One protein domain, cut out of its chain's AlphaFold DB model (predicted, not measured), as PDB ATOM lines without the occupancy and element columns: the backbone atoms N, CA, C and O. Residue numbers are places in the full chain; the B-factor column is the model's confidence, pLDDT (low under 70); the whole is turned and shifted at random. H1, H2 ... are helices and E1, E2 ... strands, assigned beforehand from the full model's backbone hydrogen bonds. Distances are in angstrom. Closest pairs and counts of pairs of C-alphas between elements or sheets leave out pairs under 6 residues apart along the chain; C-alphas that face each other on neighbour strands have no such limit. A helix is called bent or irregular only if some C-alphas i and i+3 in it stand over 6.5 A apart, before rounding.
ATOM      1  N   MET A  59     -39.239 -14.515  31.416       57.38
ATOM      2  CA  MET A  59     -40.023 -13.753  30.456       57.38
ATOM      3  C   MET A  59     -41.418 -14.359  30.423       57.38
ATOM      4  O   MET A  59     -41.565 -15.561  30.212       57.38
ATOM      5  N   SER A  60     -42.439 -13.539  30.639       58.25
ATOM      6  CA  SER A  60     -43.820 -14.007  30.604       58.25
ATOM      7  C   SER A  60     -44.638 -13.196  29.617       58.25
ATOM      8  O   SER A  60     -44.500 -11.976  29.524       58.25
ATOM      9  N   THR A  61     -45.488 -13.897  28.871       51.16
ATOM     10  CA  THR A  61     -46.511 -13.308  27.998       51.16
ATOM     11  C   THR A  61     -47.688 -12.763  28.794       51.16
ATOM     12  O   THR A  61     -48.373 -11.864  28.324       51.16
ATOM     13  N   ASP A  62     -47.895 -13.288  30.003       55.09
ATOM     14  CA  ASP A  62     -49.011 -12.966  30.883       55.09
ATOM     15  C   ASP A  62     -48.546 -12.689  32.314       55.09
ATOM     16  O   ASP A  62     -47.377 -12.814  32.678       55.09
ATOM     17  N   HIS A  63     -49.485 -12.282  33.155       60.06
ATOM     18  CA  HIS A  63     -49.241 -11.962  34.553       60.06
ATOM     19  C   HIS A  63     -48.724 -13.187  35.296       60.06
ATOM     20  O   HIS A  63     -49.457 -14.148  35.509       60.06
ATOM     21  N   VAL A  64     -47.462 -13.132  35.705       62.34
ATOM     22  CA  VAL A  64     -46.876 -14.168  36.544       62.34
ATOM     23  C   VAL A  64     -47.448 -14.006  37.939       62.34
ATOM     24  O   VAL A  64     -47.340 -12.930  38.539       62.34
ATOM     25  N   ASP A  65     -48.055 -15.071  38.458       70.69
ATOM     26  CA  ASP A  65     -48.435 -15.101  39.860       70.69
ATOM     27  C   ASP A  65     -47.158 -14.947  40.709       70.69
ATOM     28  O   ASP A  65     -46.232 -15.756  40.577       70.69
ATOM     29  N   PRO A  66     -47.067 -13.926  41.581       71.44
ATOM     30  CA  PRO A  66     -45.941 -13.775  42.492       71.44
ATOM     31  C   PRO A  66     -45.608 -15.043  43.292       71.44
ATOM     32  O   PRO A  66     -44.450 -15.246  43.662       71.44
ATOM     33  N   GLU A  67     -46.592 -15.899  43.573       70.56
ATOM     34  CA  GLU A  67     -46.395 -17.169  44.276       70.56
ATOM     35  C   GLU A  67     -45.630 -18.194  43.431       70.56
ATOM     36  O   GLU A  67     -44.787 -18.915  43.965       70.56
ATOM     37  N   MET A  68     -45.816 -18.179  42.109       66.94
ATOM     38  CA  MET A  68     -45.085 -19.032  41.169       66.94
ATOM     39  C   MET A  68     -43.582 -18.721  41.185       66.94
ATOM     40  O   MET A  68     -42.751 -19.623  41.214       66.94
ATOM     41  N   VAL A  69     -43.223 -17.439  41.270       65.56
ATOM     42  CA  VAL A  69     -41.829 -16.983  41.427       65.56
ATOM     43  C   VAL A  69     -41.251 -17.477  42.746       65.56
ATOM     44  O   VAL A  69     -40.099 -17.888  42.806       65.56
ATOM     45  N   GLY A  70     -42.058 -17.450  43.810       61.66
ATOM     46  CA  GLY A  70     -41.677 -18.000  45.105       61.66
ATOM     47  C   GLY A  70     -41.377 -19.496  45.036       61.66
ATOM     48  O   GLY A  70     -40.425 -19.921  45.674       61.66
ATOM     49  N   TYR A  71     -42.145 -20.263  44.258       61.59
ATOM     50  CA  TYR A  71     -41.956 -21.704  44.082       61.59
ATOM     51  C   TYR A  71     -40.690 -22.037  43.282       61.59
ATOM     52  O   TYR A  71     -39.889 -22.853  43.726       61.59
ATOM     53  N   TYR A  72     -40.457 -21.365  42.149       56.88
ATOM     54  CA  TYR A  72     -39.250 -21.585  41.340       56.88
ATOM     55  C   TYR A  72     -37.973 -21.068  42.015       56.88
ATOM     56  O   TYR A  72     -36.910 -21.660  41.849       56.88
ATOM     57  N   ASN A  73     -38.083 -20.014  42.827       55.84
ATOM     58  CA  ASN A  73     -36.968 -19.434  43.578       55.84
ATOM     59  C   ASN A  73     -36.953 -19.876  45.051       55.84
ATOM     60  O   ASN A  73     -36.439 -19.121  45.884       55.84
ATOM     61  N   GLN A  74     -37.518 -21.045  45.397       52.50
ATOM     62  CA  GLN A  74     -37.434 -21.638  46.742       52.50
ATOM     63  C   GLN A  74     -35.973 -21.956  47.081       52.50
ATOM     64  O   GLN A  74     -35.476 -23.071  46.974       52.50
ATOM     65  N   CYS A  75     -35.264 -20.913  47.477       54.03
ATOM     66  CA  CYS A  75     -33.922 -20.951  47.990       54.03
ATOM     67  C   CYS A  75     -34.052 -20.466  49.435       54.03
ATOM     68  O   CYS A  75     -34.040 -19.261  49.708       54.03
ATOM     69  N   ASP A  76     -34.201 -21.413  50.368       54.66
ATOM     70  CA  ASP A  76     -34.145 -21.161  51.820       54.66
ATOM     71  C   ASP A  76     -32.870 -20.387  52.216       54.66
ATOM     72  O   ASP A  76     -32.815 -19.700  53.241       54.66
ATOM     73  N   THR A  77     -31.872 -20.421  51.331       53.50
ATOM     74  CA  THR A  77     -30.636 -19.646  51.317       53.50
ATOM     75  C   THR A  77     -30.826 -18.147  51.513       53.50
ATOM     76  O   THR A  77     -29.930 -17.539  52.086       53.50
ATOM     77  N   TRP A  78     -31.941 -17.525  51.100       61.66
ATOM     78  CA  TRP A  78     -32.133 -16.066  51.229       61.66
ATOM     79  C   TRP A  78     -32.707 -15.620  52.579       61.66
ATOM     80  O   TRP A  78     -32.783 -14.419  52.846       61.66
ATOM     81  N   GLY A  79     -33.070 -16.556  53.466       61.69
ATOM     82  CA  GLY A  79     -33.411 -16.246  54.859       61.69
ATOM     83  C   GLY A  79     -34.597 -15.293  55.030       61.69
ATOM     84  O   GLY A  79     -34.748 -14.671  56.088       61.69
ATOM     85  N   LEU A  80     -35.430 -15.163  53.994       67.94
ATOM     86  CA  LEU A  80     -36.591 -14.288  53.997       67.94
ATOM     87  C   LEU A  80     -37.573 -14.733  55.088       67.94
ATOM     88  O   LEU A  80     -37.807 -15.919  55.313       67.94
ATOM     89  N   LYS A  81     -38.176 -13.767  55.792       68.56
ATOM     90  CA  LYS A  81     -39.149 -14.055  56.865       68.56
ATOM     91  C   LYS A  81     -40.458 -14.656  56.339       68.56
ATOM     92  O   LYS A  81     -41.223 -15.199  57.130       68.56
ATOM     93  N   ARG A  82     -40.748 -14.470  55.049       72.69
ATOM     94  CA  ARG A  82     -41.974 -14.862  54.338       72.69
ATOM     95  C   ARG A  82     -41.619 -15.185  52.875       72.69
ATOM     96  O   ARG A  82     -40.566 -14.731  52.426       72.69
ATOM     97  N   PRO A  83     -42.469 -15.908  52.125       75.06
ATOM     98  CA  PRO A  83     -42.208 -16.228  50.720       75.06
ATOM     99  C   PRO A  83     -41.983 -14.975  49.863       75.06
ATOM    100  O   PRO A  83     -42.646 -13.956  50.074       75.06
ATOM    101  N   LEU A  84     -41.101 -15.058  48.860       77.12
ATOM    102  CA  LEU A  84     -40.793 -13.946  47.947       77.12
ATOM    103  C   LEU A  84     -42.054 -13.372  47.276       77.12
ATOM    104  O   LEU A  84     -42.213 -12.153  47.189       77.12
ATOM    105  N   GLY A  85     -43.003 -14.238  46.904       79.38
ATOM    106  CA  GLY A  85     -44.298 -13.830  46.355       79.38
ATOM    107  C   GLY A  85     -45.091 -12.889  47.266       79.38
ATOM    108  O   GLY A  85     -45.720 -11.947  46.784       79.38
ATOM    109  N   SER A  86     -44.988 -13.050  48.592       83.31
ATOM    110  CA  SER A  86     -45.635 -12.148  49.552       83.31
ATOM    111  C   SER A  86     -45.030 -10.744  49.527       83.31
ATOM    112  O   SER A  86     -45.779  -9.774  49.668       83.31
ATOM    113  N   PHE A  87     -43.708 -10.618  49.365       86.50
ATOM    114  CA  PHE A  87     -43.043  -9.317  49.242       86.50
ATOM    115  C   PHE A  87     -43.455  -8.625  47.946       86.50
ATOM    116  O   PHE A  87     -43.884  -7.474  47.978       86.50
ATOM    117  N   ILE A  88     -43.422  -9.351  46.825       87.38
ATOM    118  CA  ILE A  88     -43.848  -8.839  45.518       87.38
ATOM    119  C   ILE A  88     -45.305  -8.359  45.584       87.38
ATOM    120  O   ILE A  88     -45.589  -7.215  45.239       87.38
ATOM    121  N   LYS A  89     -46.229  -9.184  46.089       87.94
ATOM    122  CA  LYS A  89     -47.654  -8.829  46.208       87.94
ATOM    123  C   LYS A  89     -47.865  -7.587  47.074       87.94
ATOM    124  O   LYS A  89     -48.613  -6.689  46.695       87.94
ATOM    125  N   SER A  90     -47.179  -7.505  48.216       90.06
ATOM    126  CA  SER A  90     -47.234  -6.329  49.092       90.06
ATOM    127  C   SER A  90     -46.719  -5.070  48.391       90.06
ATOM    128  O   SER A  90     -47.373  -4.026  48.453       90.06
ATOM    129  N   PHE A  91     -45.601  -5.179  47.671       91.44
ATOM    130  CA  PHE A  91     -45.000  -4.081  46.924       91.44
ATOM    131  C   PHE A  91     -45.918  -3.572  45.803       91.44
ATOM    132  O   PHE A  91     -46.160  -2.368  45.705       91.44
ATOM    133  N   LEU A  92     -46.484  -4.472  44.990       90.88
ATOM    134  CA  LEU A  92     -47.409  -4.114  43.906       90.88
ATOM    135  C   LEU A  92     -48.671  -3.427  44.450       90.88
ATOM    136  O   LEU A  92     -49.068  -2.377  43.942       90.88
ATOM    137  N   ASN A  93     -49.245  -3.956  45.536       91.00
ATOM    138  CA  ASN A  93     -50.392  -3.342  46.209       91.00
ATOM    139  C   ASN A  93     -50.045  -1.956  46.757       91.00
ATOM    140  O   ASN A  93     -50.827  -1.022  46.604       91.00
ATOM    141  N   HIS A  94     -48.866  -1.802  47.368       90.88
ATOM    142  CA  HIS A  94     -48.384  -0.509  47.842       90.88
ATOM    143  C   HIS A  94     -48.279   0.503  46.694       90.88
ATOM    144  O   HIS A  94     -48.746   1.635  46.818       90.88
ATOM    145  N   LYS A  95     -47.700   0.088  45.561       88.38
ATOM    146  CA  LYS A  95     -47.523   0.935  44.376       88.38
ATOM    147  C   LYS A  95     -48.859   1.401  43.788       88.38
ATOM    148  O   LYS A  95     -48.914   2.515  43.276       88.38
ATOM    149  N   ASN A  96     -49.926   0.601  43.904       88.25
ATOM    150  CA  ASN A  96     -51.265   0.958  43.425       88.25
ATOM    151  C   ASN A  96     -52.253   1.415  44.516       88.25
ATOM    152  O   ASN A  96     -53.456   1.418  44.274       88.25
ATOM    153  N   ARG A  97     -51.792   1.820  45.709       85.38
ATOM    154  CA  ARG A  97     -52.682   2.219  46.827       85.38
ATOM    155  C   ARG A  97     -53.708   3.292  46.463       85.38
ATOM    156  O   ARG A  97     -54.839   3.242  46.932       85.38
ATOM    157  N   ASN A  98     -53.321   4.235  45.609       83.44
ATOM    158  CA  ASN A  98     -54.189   5.338  45.198       83.44
ATOM    159  C   ASN A  98     -55.062   4.990  43.984       83.44
ATOM    160  O   ASN A  98     -55.704   5.881  43.443       83.44
ATOM    161  N   HIS A  99     -55.045   3.732  43.522       81.38
ATOM    162  CA  HIS A  99     -55.733   3.281  42.305       81.38
ATOM    163  C   HIS A  99     -55.417   4.149  41.078       81.38
ATOM    164  O   HIS A  99     -56.228   4.279  40.167       81.38
ATOM    165  N   LYS A 100     -54.212   4.738  41.058       83.44
ATOM    166  CA  LYS A 100     -53.717   5.550  39.942       83.44
ATOM    167  C   LYS A 100     -53.668   4.724  38.654       83.44
ATOM    168  O   LYS A 100     -53.883   5.250  37.572       83.44
ATOM    169  N   TYR A 101     -53.361   3.436  38.773       85.06
ATOM    170  CA  TYR A 101     -53.239   2.527  37.646       85.06
ATOM    171  C   TYR A 101     -54.423   1.563  37.624       85.06
ATOM    172  O   TYR A 101     -54.812   1.021  38.663       85.06
ATOM    173  N   ILE A 102     -54.929   1.278  36.423       85.94
ATOM    174  CA  ILE A 102     -55.898   0.197  36.195       85.94
ATOM    175  C   ILE A 102     -55.295  -1.121  36.680       85.94
ATOM    176  O   ILE A 102     -55.961  -1.933  37.319       85.94
ATOM    177  N   ARG A 103     -54.011  -1.331  36.372       84.62
ATOM    178  CA  ARG A 103     -53.306  -2.563  36.699       84.62
ATOM    179  C   ARG A 103     -51.834  -2.309  36.962       84.62
ATOM    180  O   ARG A 103     -51.180  -1.610  36.198       84.62
ATOM    181  N   VAL A 104     -51.296  -2.952  37.994       87.69
ATOM    182  CA  VAL A 104     -49.854  -3.008  38.261       87.69
ATOM    183  C   VAL A 104     -49.449  -4.470  38.340       87.69
ATOM    184  O   VAL A 104     -50.090  -5.261  39.033       87.69
ATOM    185  N   SER A 105     -48.434  -4.872  37.584       86.19
ATOM    186  CA  SER A 105     -48.006  -6.270  37.528       86.19
ATOM    187  C   SER A 105     -46.512  -6.382  37.290       86.19
ATOM    188  O   SER A 105     -45.939  -5.591  36.545       86.19
ATOM    189  N   ALA A 106     -45.896  -7.382  37.912       87.38
ATOM    190  CA  ALA A 106     -44.556  -7.800  37.542       87.38
ATOM    191  C   ALA A 106     -44.621  -8.553  36.201       87.38
ATOM    192  O   ALA A 106     -45.491  -9.402  36.009       87.38
ATOM    193  N   VAL A 107     -43.745  -8.184  35.270       85.06
ATOM    194  CA  VAL A 107     -43.714  -8.690  33.885       85.06
ATOM    195  C   VAL A 107     -42.409  -9.409  33.546       85.06
ATOM    196  O   VAL A 107     -42.359 -10.147  32.569       85.06
ATOM    197  N   ALA A 108     -41.364  -9.222  34.356       86.38
ATOM    198  CA  ALA A 108     -40.137 -10.003  34.287       86.38
ATOM    199  C   ALA A 108     -39.454 -10.051  35.658       86.38
ATOM    200  O   ALA A 108     -39.628  -9.154  36.489       86.38
ATOM    201  N   TYR A 109     -38.650 -11.086  35.871       84.19
ATOM    202  CA  TYR A 109     -37.913 -11.329  37.109       84.19
ATOM    203  C   TYR A 109     -36.445 -11.520  36.776       84.19
ATOM    204  O   TYR A 109     -36.140 -12.094  35.739       84.19
ATOM    205  N   SER A 110     -35.554 -11.048  37.639       81.94
ATOM    206  CA  SER A 110     -34.127 -11.370  37.583       81.94
ATOM    207  C   SER A 110     -33.781 -12.445  38.608       81.94
ATOM    208  O   SER A 110     -34.467 -12.615  39.621       81.94
ATOM    209  N   ASP A 111     -32.667 -13.118  38.367       72.88
ATOM    210  CA  ASP A 111     -32.041 -14.088  39.264       72.88
ATOM    211  C   ASP A 111     -31.510 -13.466  40.569       72.88
ATOM    212  O   ASP A 111     -31.287 -14.166  41.556       72.88
ATOM    213  N   VAL A 112     -31.370 -12.140  40.617       75.31
ATOM    214  CA  VAL A 112     -30.876 -11.389  41.785       75.31
ATOM    215  C   VAL A 112     -31.972 -10.657  42.566       75.31
ATOM    216  O   VAL A 112     -31.690  -9.755  43.355       75.31
ATOM    217  N   GLY A 113     -33.236 -11.038  42.363       79.06
ATOM    218  CA  GLY A 113     -34.373 -10.561  43.160       79.06
ATOM    219  C   GLY A 113     -34.954  -9.210  42.734       79.06
ATOM    220  O   GLY A 113     -35.902  -8.732  43.358       79.06
ATOM    221  N   TRP A 114     -34.437  -8.609  41.662       86.75
ATOM    222  CA  TRP A 114     -35.052  -7.446  41.023       86.75
ATOM    223  C   TRP A 114     -36.164  -7.873  40.067       86.75
ATOM    224  O   TRP A 114     -36.075  -8.916  39.416       86.75
ATOM    225  N   ILE A 115     -37.205  -7.053  39.972       89.12
ATOM    226  CA  ILE A 115     -38.384  -7.288  39.142       89.12
ATOM    227  C   ILE A 115     -38.640  -6.100  38.223       89.12
ATOM    228  O   ILE A 115     -38.411  -4.946  38.591       89.12
ATOM    229  N   LEU A 116     -39.162  -6.393  37.038       90.81
ATOM    230  CA  LEU A 116     -39.695  -5.406  36.112       90.81
ATOM    231  C   LEU A 116     -41.205  -5.314  36.311       90.81
ATOM    232  O   LEU A 116     -41.898  -6.330  36.296       90.81
ATOM    233  N   ILE A 117     -41.718  -4.105  36.496       90.00
ATOM    234  CA  ILE A 117     -43.117  -3.833  36.817       90.00
ATOM    235  C   ILE A 117     -43.702  -2.930  35.750       90.00
ATOM    236  O   ILE A 117     -43.220  -1.819  35.538       90.00
ATOM    237  N   TYR A 118     -44.795  -3.375  35.150       87.75
ATOM    238  CA  TYR A 118     -45.604  -2.561  34.263       87.75
ATOM    239  C   TYR A 118     -46.846  -2.058  35.003       87.75
ATOM    240  O   TYR A 118     -47.604  -2.839  35.589       87.75
ATOM    241  N   ALA A 119     -47.039  -0.742  34.992       87.75
ATOM    242  CA  ALA A 119     -48.174  -0.059  35.590       87.75
ATOM    243  C   ALA A 119     -49.017   0.587  34.483       87.75
ATOM    244  O   ALA A 119     -48.660   1.626  33.924       87.75
ATOM    245  N   MET A 120     -50.130  -0.060  34.155       82.38
ATOM    246  CA  MET A 120     -51.054   0.345  33.105       82.38
ATOM    247  C   MET A 120     -51.985   1.444  33.618       82.38
ATOM    248  O   MET A 120     -52.762   1.207  34.548       82.38
ATOM    249  N   SER A 121     -51.931   2.625  33.000       80.44
ATOM    250  CA  SER A 121     -52.932   3.674  33.228       80.44
ATOM    251  C   SER A 121     -54.080   3.596  32.213       80.44
ATOM    252  O   SER A 121     -54.069   2.775  31.293       80.44
ATOM    253  N   THR A 122     -55.098   4.429  32.409       70.81
ATOM    254  CA  THR A 122     -56.216   4.610  31.474       70.81
ATOM    255  C   THR A 122     -55.726   5.135  30.122       70.81
ATOM    256  O   THR A 122     -54.632   5.681  30.019       70.81
ATOM    257  N   ALA A 123     -56.538   4.989  29.069       61.97
ATOM    258  CA  ALA A 123     -56.154   5.335  27.695       61.97
ATOM    259  C   ALA A 123     -55.651   6.785  27.507       61.97
ATOM    260  O   ALA A 123     -54.926   7.058  26.552       61.97
ATOM    261  N   ASN A 124     -55.999   7.694  28.425       62.16
ATOM    262  CA  ASN A 124     -55.636   9.111  28.367       62.16
ATOM    263  C   ASN A 124     -54.360   9.449  29.157       62.16
ATOM    264  O   ASN A 124     -53.821  10.545  29.017       62.16
ATOM    265  N   GLU A 125     -53.865   8.526  29.980       70.75
ATOM    266  CA  GLU A 125     -52.702   8.720  30.837       70.75
ATOM    267  C   GLU A 125     -51.535   7.813  30.434       70.75
ATOM    268  O   GLU A 125     -51.681   6.755  29.817       70.75
ATOM    269  N   LYS A 126     -50.320   8.228  30.794       75.62
ATOM    270  CA  LYS A 126     -49.119   7.455  30.479       75.62
ATOM    271  C   LYS A 126     -49.008   6.256  31.422       75.62
ATOM    272  O   LYS A 126     -49.060   6.407  32.639       75.62
ATOM    273  N   SER A 127     -48.824   5.071  30.842       80.94
ATOM    274  CA  SER A 127     -48.378   3.896  31.596       80.94
ATOM    275  C   SER A 127     -46.914   4.065  32.005       80.94
ATOM    276  O   SER A 127     -46.145   4.712  31.290       80.94
ATOM    277  N   SER A 128     -46.537   3.465  33.129       86.38
ATOM    278  CA  SER A 128     -45.190   3.562  33.694       86.38
ATOM    279  C   SER A 128     -44.525   2.193  33.773       86.38
ATOM    280  O   SER A 128     -45.183   1.177  34.013       86.38
ATOM    281  N   LEU A 129     -43.205   2.175  33.611       89.38
ATOM    282  CA  LEU A 129     -42.369   0.991  33.775       89.38
ATOM    283  C   LEU A 129     -41.437   1.222  34.962       89.38
ATOM    284  O   LEU A 129     -40.875   2.305  35.101       89.38
ATOM    285  N   TYR A 130     -41.272   0.220  35.817       92.00
ATOM    286  CA  TYR A 130     -40.386   0.308  36.972       92.00
ATOM    287  C   TYR A 130     -39.480  -0.907  37.064       92.00
ATOM    288  O   TYR A 130     -39.915  -2.026  36.813       92.00
ATOM    289  N   VAL A 131     -38.255  -0.691  37.521       93.06
ATOM    290  CA  VAL A 131     -37.367  -1.751  38.002       93.06
ATOM    291  C   VAL A 131     -37.261  -1.609  39.509       93.06
ATOM    292  O   VAL A 131     -37.014  -0.516  40.017       93.06
ATOM    293  N   ALA A 132     -37.536  -2.687  40.237       92.62
ATOM    294  CA  ALA A 132     -37.648  -2.623  41.686       92.62
ATOM    295  C   ALA A 132     -37.113  -3.871  42.377       92.62
ATOM    296  O   ALA A 132     -37.169  -4.969  41.831       92.62
ATOM    297  N   ASN A 133     -36.672  -3.697  43.615       89.81
ATOM    298  CA  ASN A 133     -36.441  -4.782  44.548       89.81
ATOM    299  C   ASN A 133     -37.582  -4.775  45.587       89.81
ATOM    300  O   ASN A 133     -37.693  -3.843  46.389       89.81
ATOM    301  N   PRO A 134     -38.452  -5.800  45.598       87.88
ATOM    302  CA  PRO A 134     -39.628  -5.833  46.462       87.88
ATOM    303  C   PRO A 134     -39.289  -6.057  47.943       87.88
ATOM    304  O   PRO A 134     -40.146  -5.834  48.793       87.88
ATOM    305  N   VAL A 135     -38.069  -6.505  48.264       84.12
ATOM    306  CA  VAL A 135     -37.616  -6.747  49.641       84.12
ATOM    307  C   VAL A 135     -36.991  -5.485  50.239       84.12
ATOM    308  O   VAL A 135     -37.315  -5.132  51.372       84.12
ATOM    309  N   SER A 136     -36.122  -4.792  49.494       85.19
ATOM    310  CA  SER A 136     -35.495  -3.537  49.945       85.19
ATOM    311  C   SER A 136     -36.364  -2.298  49.715       85.19
ATOM    312  O   SER A 136     -36.064  -1.239  50.257       85.19
ATOM    313  N   HIS A 137     -37.444  -2.428  48.939       88.44
ATOM    314  CA  HIS A 137     -38.292  -1.335  48.458       88.44
ATOM    315  C   HIS A 137     -37.593  -0.334  47.519       88.44
ATOM    316  O   HIS A 137     -38.176   0.703  47.188       88.44
ATOM    317  N   GLU A 138     -36.390  -0.643  47.032       90.56
ATOM    318  CA  GLU A 138     -35.731   0.148  45.990       90.56
ATOM    319  C   GLU A 138     -36.551   0.098  44.696       90.56
ATOM    320  O   GLU A 138     -37.037  -0.959  44.292       90.56
ATOM    321  N   CYS A 139     -36.748   1.247  44.049       93.31
ATOM    322  CA  CYS A 139     -37.609   1.362  42.876       93.31
ATOM    323  C   CYS A 139     -37.158   2.517  41.985       93.31
ATOM    324  O   CYS A 139     -37.036   3.648  42.451       93.31
ATOM    325  N   VAL A 140     -36.965   2.232  40.702       92.75
ATOM    326  CA  VAL A 140     -36.565   3.197  39.676       92.75
ATOM    327  C   VAL A 140     -37.613   3.196  38.570       92.75
ATOM    328  O   VAL A 140     -38.035   2.133  38.121       92.75
ATOM    329  N   GLU A 141     -38.059   4.380  38.152       91.88
ATOM    330  CA  GLU A 141     -38.959   4.545  37.007       91.88
ATOM    331  C   GLU A 141     -38.160   4.624  35.706       91.88
ATOM    332  O   GLU A 141     -37.182   5.363  35.609       91.88
ATOM    333  N   ILE A 142     -38.596   3.869  34.699       88.69
ATOM    334  CA  ILE A 142     -38.073   3.912  33.338       88.69
ATOM    335  C   ILE A 142     -39.072   4.682  32.484       88.69
ATOM    336  O   ILE A 142     -40.225   4.274  32.313       88.69
ATOM    337  N   PHE A 143     -38.618   5.791  31.909       80.38
ATOM    338  CA  PHE A 143     -39.447   6.604  31.031       80.38
ATOM    339  C   PHE A 143     -39.624   5.925  29.667       80.38
ATOM    340  O   PHE A 143     -38.664   5.657  28.944       80.38
ATOM    341  N   ILE A 144     -40.884   5.670  29.306       73.00
ATOM    342  CA  ILE A 144     -41.292   5.037  28.038       73.00
ATOM    343  C   ILE A 144     -41.518   6.095  26.931       73.00
ATOM    344  O   ILE A 144     -41.822   5.778  25.786       73.00
ATOM    345  N   ASP A 145     -41.372   7.385  27.237       64.75
ATOM    346  CA  ASP A 145     -41.714   8.469  26.303       64.75
ATOM    347  C   ASP A 145     -40.804   8.559  25.067       64.75
ATOM    348  O   ASP A 145     -41.193   9.163  24.070       64.75
ATOM    349  N   PHE A 146     -39.637   7.915  25.099       59.44
ATOM    350  CA  PHE A 146     -38.639   7.952  24.025       59.44
ATOM    351  C   PHE A 146     -38.667   6.720  23.111       59.44
ATOM    352  O   PHE A 146     -37.661   6.398  22.480       59.44
ATOM    353  N   LEU A 147     -39.796   6.009  23.032       65.69
ATOM    354  CA  LEU A 147     -39.913   4.889  22.098       65.69
ATOM    355  C   LEU A 147     -39.676   5.354  20.649       65.69
ATOM    356  O   LEU A 147     -40.215   6.388  20.238       65.69
ATOM    357  N   PRO A 148     -38.940   4.571  19.843       63.34
ATOM    358  CA  PRO A 148     -38.787   4.832  18.419       63.34
ATOM    359  C   PRO A 148     -40.142   4.981  17.710       63.34
ATOM    360  O   PRO A 148     -41.105   4.263  18.003       63.34
ATOM    361  N   LYS A 149     -40.214   5.905  16.741       57.31
ATOM    362  CA  LYS A 149     -41.408   6.107  15.903       57.31
ATOM    363  C   LYS A 149     -41.832   4.774  15.264       57.31
ATOM    364  O   LYS A 149     -41.009   4.105  14.652       57.31
ATOM    365  N   GLY A 150     -43.112   4.412  15.393       55.22
ATOM    366  CA  GLY A 150     -43.676   3.158  14.864       55.22
ATOM    367  C   GLY A 150     -44.059   2.118  15.925       55.22
ATOM    368  O   GLY A 150     -44.713   1.128  15.598       55.22
ATOM    369  N   PHE A 151     -43.723   2.352  17.196       59.31
ATOM    370  CA  PHE A 151     -44.176   1.518  18.308       59.31
ATOM    371  C   PHE A 151     -45.448   2.081  18.957       59.31
ATOM    372  O   PHE A 151     -45.429   3.084  19.670       59.31
ATOM    373  N   GLU A 152     -46.583   1.426  18.695       57.06
ATOM    374  CA  GLU A 152     -47.877   1.782  19.285       57.06
ATOM    375  C   GLU A 152     -47.962   1.342  20.752       57.06
ATOM    376  O   GLU A 152     -47.945   0.151  21.067       57.06
ATOM    377  N   ARG A 153     -48.172   2.320  21.641       57.75
ATOM    378  CA  ARG A 153     -48.383   2.140  23.089       57.75
ATOM    379  C   ARG A 153     -49.554   1.202  23.427       57.75
ATOM    380  O   ARG A 153     -49.595   0.596  24.488       57.75
ATOM    381  N   ILE A 154     -50.514   1.081  22.513       51.62
ATOM    382  CA  ILE A 154     -51.794   0.388  22.719       51.62
ATOM    383  C   ILE A 154     -51.617  -1.145  22.769       51.62
ATOM    384  O   ILE A 154     -52.497  -1.847  23.253       51.62
ATOM    385  N   ARG A 155     -50.467  -1.686  22.329       56.84
ATOM    386  CA  ARG A 155     -50.229  -3.140  22.245       56.84
ATOM    387  C   ARG A 155     -49.252  -3.703  23.272       56.84
ATOM    388  O   ARG A 155     -48.839  -4.843  23.114       56.84
ATOM    389  N   PHE A 156     -48.891  -2.962  24.319       59.62
ATOM    390  CA  PHE A 156     -47.922  -3.437  25.319       59.62
ATOM    391  C   PHE A 156     -48.328  -4.727  26.050       59.62
ATOM    392  O   PHE A 156     -47.460  -5.445  26.538       59.62
ATOM    393  N   CYS A 157     -49.623  -5.052  26.088       55.38
ATOM    394  CA  CYS A 157     -50.130  -6.338  26.572       55.38
ATOM    395  C   CYS A 157     -49.745  -7.540  25.690       55.38
ATOM    396  O   CYS A 157     -49.817  -8.666  26.157       55.38
ATOM    397  N   LEU A 158     -49.338  -7.317  24.438       59.38
ATOM    398  CA  LEU A 158     -48.888  -8.360  23.508       59.38
ATOM    399  C   LEU A 158     -47.361  -8.500  23.479       59.38
ATOM    400  O   LEU A 158     -46.823  -9.238  22.656       59.38
ATOM    401  N   TRP A 159     -46.647  -7.719  24.291       70.81
ATOM    402  CA  TRP A 159     -45.194  -7.662  24.240       70.81
ATOM    403  C   TRP A 159     -44.605  -8.546  25.328       70.81
ATOM    404  O   TRP A 159     -45.073  -8.554  26.465       70.81
ATOM    405  N   GLN A 160     -43.550  -9.269  24.972       78.69
ATOM    406  CA  GLN A 160     -42.806 -10.093  25.912       78.69
ATOM    407  C   GLN A 160     -41.701  -9.264  26.542       78.69
ATOM    408  O   GLN A 160     -40.875  -8.678  25.839       78.69
ATOM    409  N   TRP A 161     -41.692  -9.234  27.868       83.31
ATOM    410  CA  TRP A 161     -40.752  -8.449  28.651       83.31
ATOM    411  C   TRP A 161     -39.664  -9.341  29.233       83.31
ATOM    412  O   TRP A 161     -39.927 -10.450  29.691       83.31
ATOM    413  N   GLY A 162     -38.440  -8.828  29.250       85.69
ATOM    414  CA  GLY A 162     -37.291  -9.450  29.887       85.69
ATOM    415  C   GLY A 162     -36.446  -8.411  30.609       85.69
ATOM    416  O   GLY A 162     -36.406  -7.241  30.225       85.69
ATOM    417  N   ILE A 163     -35.760  -8.844  31.663       88.00
ATOM    418  CA  ILE A 163     -34.790  -8.026  32.389       88.00
ATOM    419  C   ILE A 163     -33.506  -8.820  32.571       88.00
ATOM    420  O   ILE A 163     -33.535  -9.907  33.129       88.00
ATOM    421  N   ALA A 164     -32.381  -8.287  32.119       87.88
ATOM    422  CA  ALA A 164     -31.060  -8.839  32.388       87.88
ATOM    423  C   ALA A 164     -30.343  -7.929  33.383       87.88
ATOM    424  O   ALA A 164     -30.343  -6.710  33.225       87.88
ATOM    425  N   THR A 165     -29.734  -8.505  34.410       86.75
ATOM    426  CA  THR A 165     -29.021  -7.763  35.453       86.75
ATOM    427  C   THR A 165     -27.533  -8.050  35.376       86.75
ATOM    428  O   THR A 165     -27.121  -9.206  35.324       86.75
ATOM    429  N   ARG A 166     -26.707  -7.002  35.410       87.19
ATOM    430  CA  ARG A 166     -25.260  -7.131  35.573       87.19
ATOM    431  C   ARG A 166     -24.909  -6.932  37.035       87.19
ATOM    432  O   ARG A 166     -25.076  -5.841  37.584       87.19
ATOM    433  N   VAL A 167     -24.398  -7.989  37.648       81.06
ATOM    434  CA  VAL A 167     -24.074  -8.024  39.070       81.06
ATOM    435  C   VAL A 167     -22.608  -8.372  39.241       81.06
ATOM    436  O   VAL A 167     -22.142  -9.374  38.710       81.06
ATOM    437  N   GLU A 168     -21.882  -7.565  40.010       80.12
ATOM    438  CA  GLU A 168     -20.499  -7.861  40.368       80.12
ATOM    439  C   GLU A 168     -20.385  -8.088  41.865       80.12
ATOM    440  O   GLU A 168     -20.777  -7.266  42.700       80.12
ATOM    441  N   ASN A 169     -19.878  -9.271  42.198       70.44
ATOM    442  CA  ASN A 169     -19.795  -9.795  43.546       70.44
ATOM    443  C   ASN A 169     -21.153  -9.867  44.282       70.44
ATOM    444  O   ASN A 169     -21.164 -10.322  45.403       70.44
ATOM    445  N   GLY A 170     -22.299  -9.478  43.715       67.44
ATOM    446  CA  GLY A 170     -23.590  -9.358  44.418       67.44
ATOM    447  C   GLY A 170     -24.065  -7.906  44.573       67.44
ATOM    448  O   GLY A 170     -25.051  -7.655  45.256       67.44
ATOM    449  N   ILE A 171     -23.340  -6.942  43.997       74.44
ATOM    450  CA  ILE A 171     -23.785  -5.553  43.828       74.44
ATOM    451  C   ILE A 171     -24.375  -5.423  42.425       74.44
ATOM    452  O   ILE A 171     -23.713  -5.792  41.454       74.44
ATOM    453  N   LEU A 172     -25.595  -4.898  42.311       82.12
ATOM    454  CA  LEU A 172     -26.185  -4.574  41.014       82.12
ATOM    455  C   LEU A 172     -25.457  -3.365  40.418       82.12
ATOM    456  O   LEU A 172     -25.526  -2.269  40.966       82.12
ATOM    457  N   LEU A 173     -24.758  -3.572  39.303       86.88
ATOM    458  CA  LEU A 173     -24.053  -2.510  38.580       86.88
ATOM    459  C   LEU A 173     -24.913  -1.881  37.485       86.88
ATOM    460  O   LEU A 173     -24.690  -0.739  37.100       86.88
ATOM    461  N   GLY A 174     -25.862  -2.642  36.949       90.31
ATOM    462  CA  GLY A 174     -26.742  -2.177  35.891       90.31
ATOM    463  C   GLY A 174     -27.733  -3.245  35.471       90.31
ATOM    464  O   GLY A 174     -27.642  -4.406  35.875       90.31
ATOM    465  N   TYR A 175     -28.692  -2.847  34.654       91.62
ATOM    466  CA  TYR A 175     -29.696  -3.730  34.099       91.62
ATOM    467  C   TYR A 175     -30.058  -3.311  32.677       91.62
ATOM    468  O   TYR A 175     -29.897  -2.164  32.259       91.62
ATOM    469  N   THR A 176     -30.554  -4.275  31.922       92.06
ATOM    470  CA  THR A 176     -31.065  -4.103  30.572       92.06
ATOM    471  C   THR A 176     -32.490  -4.616  30.537       92.06
ATOM    472  O   THR A 176     -32.758  -5.719  31.010       92.06
ATOM    473  N   VAL A 177     -33.411  -3.828  29.994       90.25
ATOM    474  CA  VAL A 177     -34.787  -4.276  29.753       90.25
ATOM    475  C   VAL A 177     -34.931  -4.574  28.275       90.25
ATOM    476  O   VAL A 177     -34.627  -3.725  27.444       90.25
ATOM    477  N   VAL A 178     -35.394  -5.776  27.954       87.25
ATOM    478  CA  VAL A 178     -35.641  -6.211  26.581       87.25
ATOM    479  C   VAL A 178     -37.134  -6.376  26.399       87.25
ATOM    480  O   VAL A 178     -37.812  -6.966  27.241       87.25
ATOM    481  N   VAL A 179     -37.647  -5.861  25.290       83.12
ATOM    482  CA  VAL A 179     -39.053  -5.993  24.950       83.12
ATOM    483  C   VAL A 179     -39.197  -6.476  23.527       83.12
ATOM    484  O   VAL A 179     -38.709  -5.847  22.592       83.12
ATOM    485  N   VAL A 180     -39.863  -7.612  23.367       78.75
ATOM    486  CA  VAL A 180     -40.010  -8.298  22.089       78.75
ATOM    487  C   VAL A 180     -41.452  -8.188  21.623       78.75
ATOM    488  O   VAL A 180     -42.386  -8.566  22.332       78.75
ATOM    489  N   ASN A 181     -41.632  -7.692  20.400       71.56
ATOM    490  CA  ASN A 181     -42.931  -7.670  19.742       71.56
ATOM    491  C   ASN A 181     -43.090  -8.938  18.896       71.56
ATOM    492  O   ASN A 181     -42.576  -9.013  17.779       71.56
ATOM    493  N   GLN A 182     -43.805  -9.933  19.421       61.28
ATOM    494  CA  GLN A 182     -44.209 -11.096  18.637       61.28
ATOM    495  C   GLN A 182     -45.530 -10.786  17.928       61.28
ATOM    496  O   GLN A 182     -46.614 -11.004  18.461       61.28
ATOM    497  N   ARG A 183     -45.466 -10.279  16.693       58.31
ATOM    498  CA  ARG A 183     -46.621 -10.388  15.792       58.31
ATOM    499  C   ARG A 183     -46.582 -11.779  15.169       58.31
ATOM    500  O   ARG A 183     -45.657 -12.060  14.415       58.31
ATOM    501  N   TRP A 184     -47.596 -12.604  15.445       46.03
ATOM    502  CA  TRP A 184     -47.734 -13.988  14.953       46.03
ATOM    503  C   TRP A 184     -47.582 -14.174  13.428       46.03
ATOM    504  O   TRP A 184     -47.425 -15.300  12.977       46.03
ATOM    505  N   SER A 185     -47.607 -13.102  12.629       52.06
ATOM    506  CA  SER A 185     -47.526 -13.145  11.164       52.06
ATOM    507  C   SER A 185     -46.264 -12.524  10.550       52.06
ATOM    508  O   SER A 185     -46.183 -12.437   9.326       52.06
ATOM    509  N   ASN A 186     -45.295 -12.055  11.346       54.41
ATOM    510  CA  ASN A 186     -44.128 -11.335  10.823       54.41
ATOM    511  C   ASN A 186     -42.856 -12.191  10.905       54.41
ATOM    512  O   ASN A 186     -42.447 -12.597  11.987       54.41
ATOM    513  N   THR A 187     -42.167 -12.378   9.777       58.25
ATOM    514  CA  THR A 187     -40.835 -13.021   9.698       58.25
ATOM    515  C   THR A 187     -39.723 -12.182  10.340       58.25
ATOM    516  O   THR A 187     -38.586 -12.632  10.489       58.25
ATOM    517  N   LYS A 188     -40.043 -10.941  10.728       60.97
ATOM    518  CA  LYS A 188     -39.121  -9.985  11.333       60.97
ATOM    519  C   LYS A 188     -39.421  -9.822  12.819       60.97
ATOM    520  O   LYS A 188     -40.439  -9.242  13.198       60.97
ATOM    521  N   LEU A 189     -38.489 -10.300  13.634       68.00
ATOM    522  CA  LEU A 189     -38.460 -10.092  15.073       68.00
ATOM    523  C   LEU A 189     -37.831  -8.715  15.338       68.00
ATOM    524  O   LEU A 189     -36.792  -8.371  14.777       68.00
ATOM    525  N   SER A 190     -38.500  -7.884  16.131       72.12
ATOM    526  CA  SER A 190     -37.979  -6.580  16.551       72.12
ATOM    527  C   SER A 190     -37.953  -6.531  18.066       72.12
ATOM    528  O   SER A 190     -38.989  -6.788  18.695       72.12
ATOM    529  N   CYS A 191     -36.809  -6.173  18.637       79.12
ATOM    530  CA  CYS A 191     -36.651  -5.981  20.066       79.12
ATOM    531  C   CYS A 191     -36.270  -4.534  20.392       79.12
ATOM    532  O   CYS A 191     -35.501  -3.876  19.694       79.12
ATOM    533  N   LEU A 192     -36.855  -4.027  21.468       83.62
ATOM    534  CA  LEU A 192     -36.483  -2.763  22.082       83.62
ATOM    535  C   LEU A 192     -35.654  -3.054  23.316       83.62
ATOM    536  O   LEU A 192     -36.036  -3.882  24.140       83.62
ATOM    537  N   ILE A 193     -34.531  -2.365  23.438       87.81
ATOM    538  CA  ILE A 193     -33.550  -2.602  24.484       87.81
ATOM    539  C   ILE A 193     -33.329  -1.290  25.224       87.81
ATOM    540  O   ILE A 193     -32.928  -0.296  24.634       87.81
ATOM    541  N   TYR A 194     -33.593  -1.274  26.522       90.44
ATOM    542  CA  TYR A 194     -33.225  -0.177  27.410       90.44
ATOM    543  C   TYR A 194     -31.973  -0.554  28.184       90.44
ATOM    544  O   TYR A 194     -31.938  -1.632  28.775       90.44
ATOM    545  N   SER A 195     -30.990   0.343  28.249       91.44
ATOM    546  CA  SER A 195     -29.822   0.189  29.123       91.44
ATOM    547  C   SER A 195     -29.889   1.166  30.290       91.44
ATOM    548  O   SER A 195     -30.034   2.372  30.089       91.44
ATOM    549  N   SER A 196     -29.718   0.663  31.516       92.69
ATOM    550  CA  SER A 196     -29.615   1.513  32.706       92.69
ATOM    551  C   SER A 196     -28.350   2.377  32.719       92.69
ATOM    552  O   SER A 196     -28.297   3.346  33.464       92.69
ATOM    553  N   GLU A 197     -27.320   2.017  31.948       91.44
ATOM    554  CA  GLU A 197     -26.064   2.777  31.877       91.44
ATOM    555  C   GLU A 197     -26.220   4.054  31.060       91.44
ATOM    556  O   GLU A 197     -25.703   5.104  31.430       91.44
ATOM    557  N   THR A 198     -26.931   3.960  29.935       90.12
ATOM    558  CA  THR A 198     -27.156   5.098  29.038       90.12
ATOM    559  C   THR A 198     -28.458   5.822  29.357       90.12
ATOM    560  O   THR A 198     -28.612   6.986  29.004       90.12
ATOM    561  N   GLY A 199     -29.411   5.140  29.999       88.81
ATOM    562  CA  GLY A 199     -30.770   5.630  30.199       88.81
ATOM    563  C   GLY A 199     -31.585   5.700  28.904       88.81
ATOM    564  O   GLY A 199     -32.630   6.349  28.886       88.81
ATOM    565  N   LEU A 200     -31.121   5.062  27.824       87.81
ATOM    566  CA  LEU A 200     -31.705   5.172  26.487       87.81
ATOM    567  C   LEU A 200     -32.282   3.846  25.995       87.81
ATOM    568  O   LEU A 200     -31.781   2.766  26.316       87.81
ATOM    569  N   TRP A 201     -33.317   3.967  25.162       87.00
ATOM    570  CA  TRP A 201     -33.880   2.877  24.374       87.00
ATOM    571  C   TRP A 201     -33.187   2.791  23.012       87.00
ATOM    572  O   TRP A 201     -33.045   3.799  22.319       87.00
ATOM    573  N   SER A 202     -32.817   1.586  22.597       85.94
ATOM    574  CA  SER A 202     -32.366   1.258  21.249       85.94
ATOM    575  C   SER A 202     -33.297   0.226  20.614       85.94
ATOM    576  O   SER A 202     -33.930  -0.585  21.292       85.94
ATOM    577  N   LEU A 203     -33.416   0.296  19.291       81.88
ATOM    578  CA  LEU A 203     -34.133  -0.690  18.494       81.88
ATOM    579  C   LEU A 203     -33.112  -1.631  17.874       81.88
ATOM    580  O   LEU A 203     -32.222  -1.174  17.160       81.88
ATOM    581  N   ASP A 204     -33.291  -2.922  18.102       77.19
ATOM    582  CA  ASP A 204     -32.581  -3.960  17.376       77.19
ATOM    583  C   ASP A 204     -33.583  -4.777  16.546       77.19
ATOM    584  O   ASP A 204     -34.661  -5.187  16.987       77.19
ATOM    585  N   THR A 205     -33.251  -4.934  15.270       68.75
ATOM    586  CA  THR A 205     -34.028  -5.703  14.304       68.75
ATOM    587  C   THR A 205     -33.106  -6.727  13.678       68.75
ATOM    588  O   THR A 205     -32.664  -6.564  12.539       68.75
TER     589      THR A 205
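AT A GLANCE: This is residues 59 to 205 of the 213 residues of an uncharacterized protein of Brassica campestris (UniProt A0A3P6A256). Two antiparallel sheets of four strands, E5 to E8 and E1 to E4, make a loose sandwich, partly face to face with their strands crossed; E5 comes nearest to E1 and E2 of the other sheet, while E8 and E4 are apart. H2 packs with its residues 88 to 95 over the E1 and E2 side of the sheet E1 to E4, on the face turned away from the other sheet, H1 folds beside H2 as a helical hairpin, and the short H3 leads into E5. The printed part has 147 residues, with the named elements H1, H2, E1, E2, E3, E4, H3, E5, E6, E7 and E8 in chain order; the class is mixed, helices and strands. The whole is compact, with a radius of gyration of the C-alphas of 15.5 A, and its C-alphas span 46 by 36 by 29 A.

IN THESE COORDINATES: The longest strand by residues is E6, residues 171 to 181, 30.8 A from first to last C-alpha. Beside it is E5, residues 159 to 168, 29.5 A long, beginning at C-alpha 159 at (-45.194, -7.662, 24.240). E7 is residues 190 to 195, and E8 is residues 200 to 204, ending at C-alpha 204 at (-32.581, -3.960, 17.376). In the other sheet, E1 is residues 103 to 109, 17.7 A long; E2 is residues 115 to 120, E3 residues 128 to 132 and E4 residues 139 to 142. H1, residues 66 to 72, begins at C-alpha 66 at (-45.941, -13.775, 42.492). H2, residues 84 to 95, is 16.7 A long. H3, residues 153 to 158, is irregular: C-alphas 154 and 157 are 7.9 A apart.

HOW THE PARTS SIT: The sheet E5 E6 E7 E8 is a meander, each strand the antiparallel neighbour of the one before, and is strongly twisted, with E5 and E8 as edge strands. N 164 of E5 and O 176 of E6 are within hydrogen-bond range at 2.8 A. Between E6 and E7, N 179 and O 192 are 2.8 A apart, and between E7 and E8, N 193 and O 202 are 2.9 A apart. The sheet E1 E2 E3 E4 is also a strongly twisted meander, with N 107 of E1 and O 116 of E2 at 2.8 A, N 117 of E2 and O 130 of E3 at 2.8 A, and N 131 of E3 and O 140 of E4 at 2.9 A. The two sheets form a sandwich, two sheets face to face, with best planes 30 degrees apart and strands at 51 degrees. The closest C-alphas of E1 and E5 are those of Ala 108 and Gly 162, 5.3 A apart. H2 is on the sheet E1 E2 E3 E4 at a height over the sheet of 8.9 A, making two layers, a helix on one face of a sheet. It runs slantwise to the strands, at 34 degrees to E1 on the local plane; its closest C-alpha pair with E1 is Leu 92 and Val 104, 6.3 A. With residues 84 to 89 alone, H2 touches H1, the closest C-alphas being those of Pro 66 and Gly 85, 4.2 A apart, at a shallow tilt of 23 degrees, opposite ways. H3 only grazes the sheet E5 E6 E7 E8, with residues 155 to 158. In H1 and H2 every O i to N i+4 pair is within hydrogen-bond range; in H3 0 of 2 are, and 1 of 3 O i to N i+3 pairs.

THE WHOLE: The two C-alphas farthest apart, those of Lys 81 and Thr 187, are 47.2 A apart. The printed part has no cut, and the link H1 to H2, 11 residues, is long. The mean pLDDT of the printed part is 76.5; 46 residues are under 70, among them residues 68 to 81, 145 to 158 and 182 to 189.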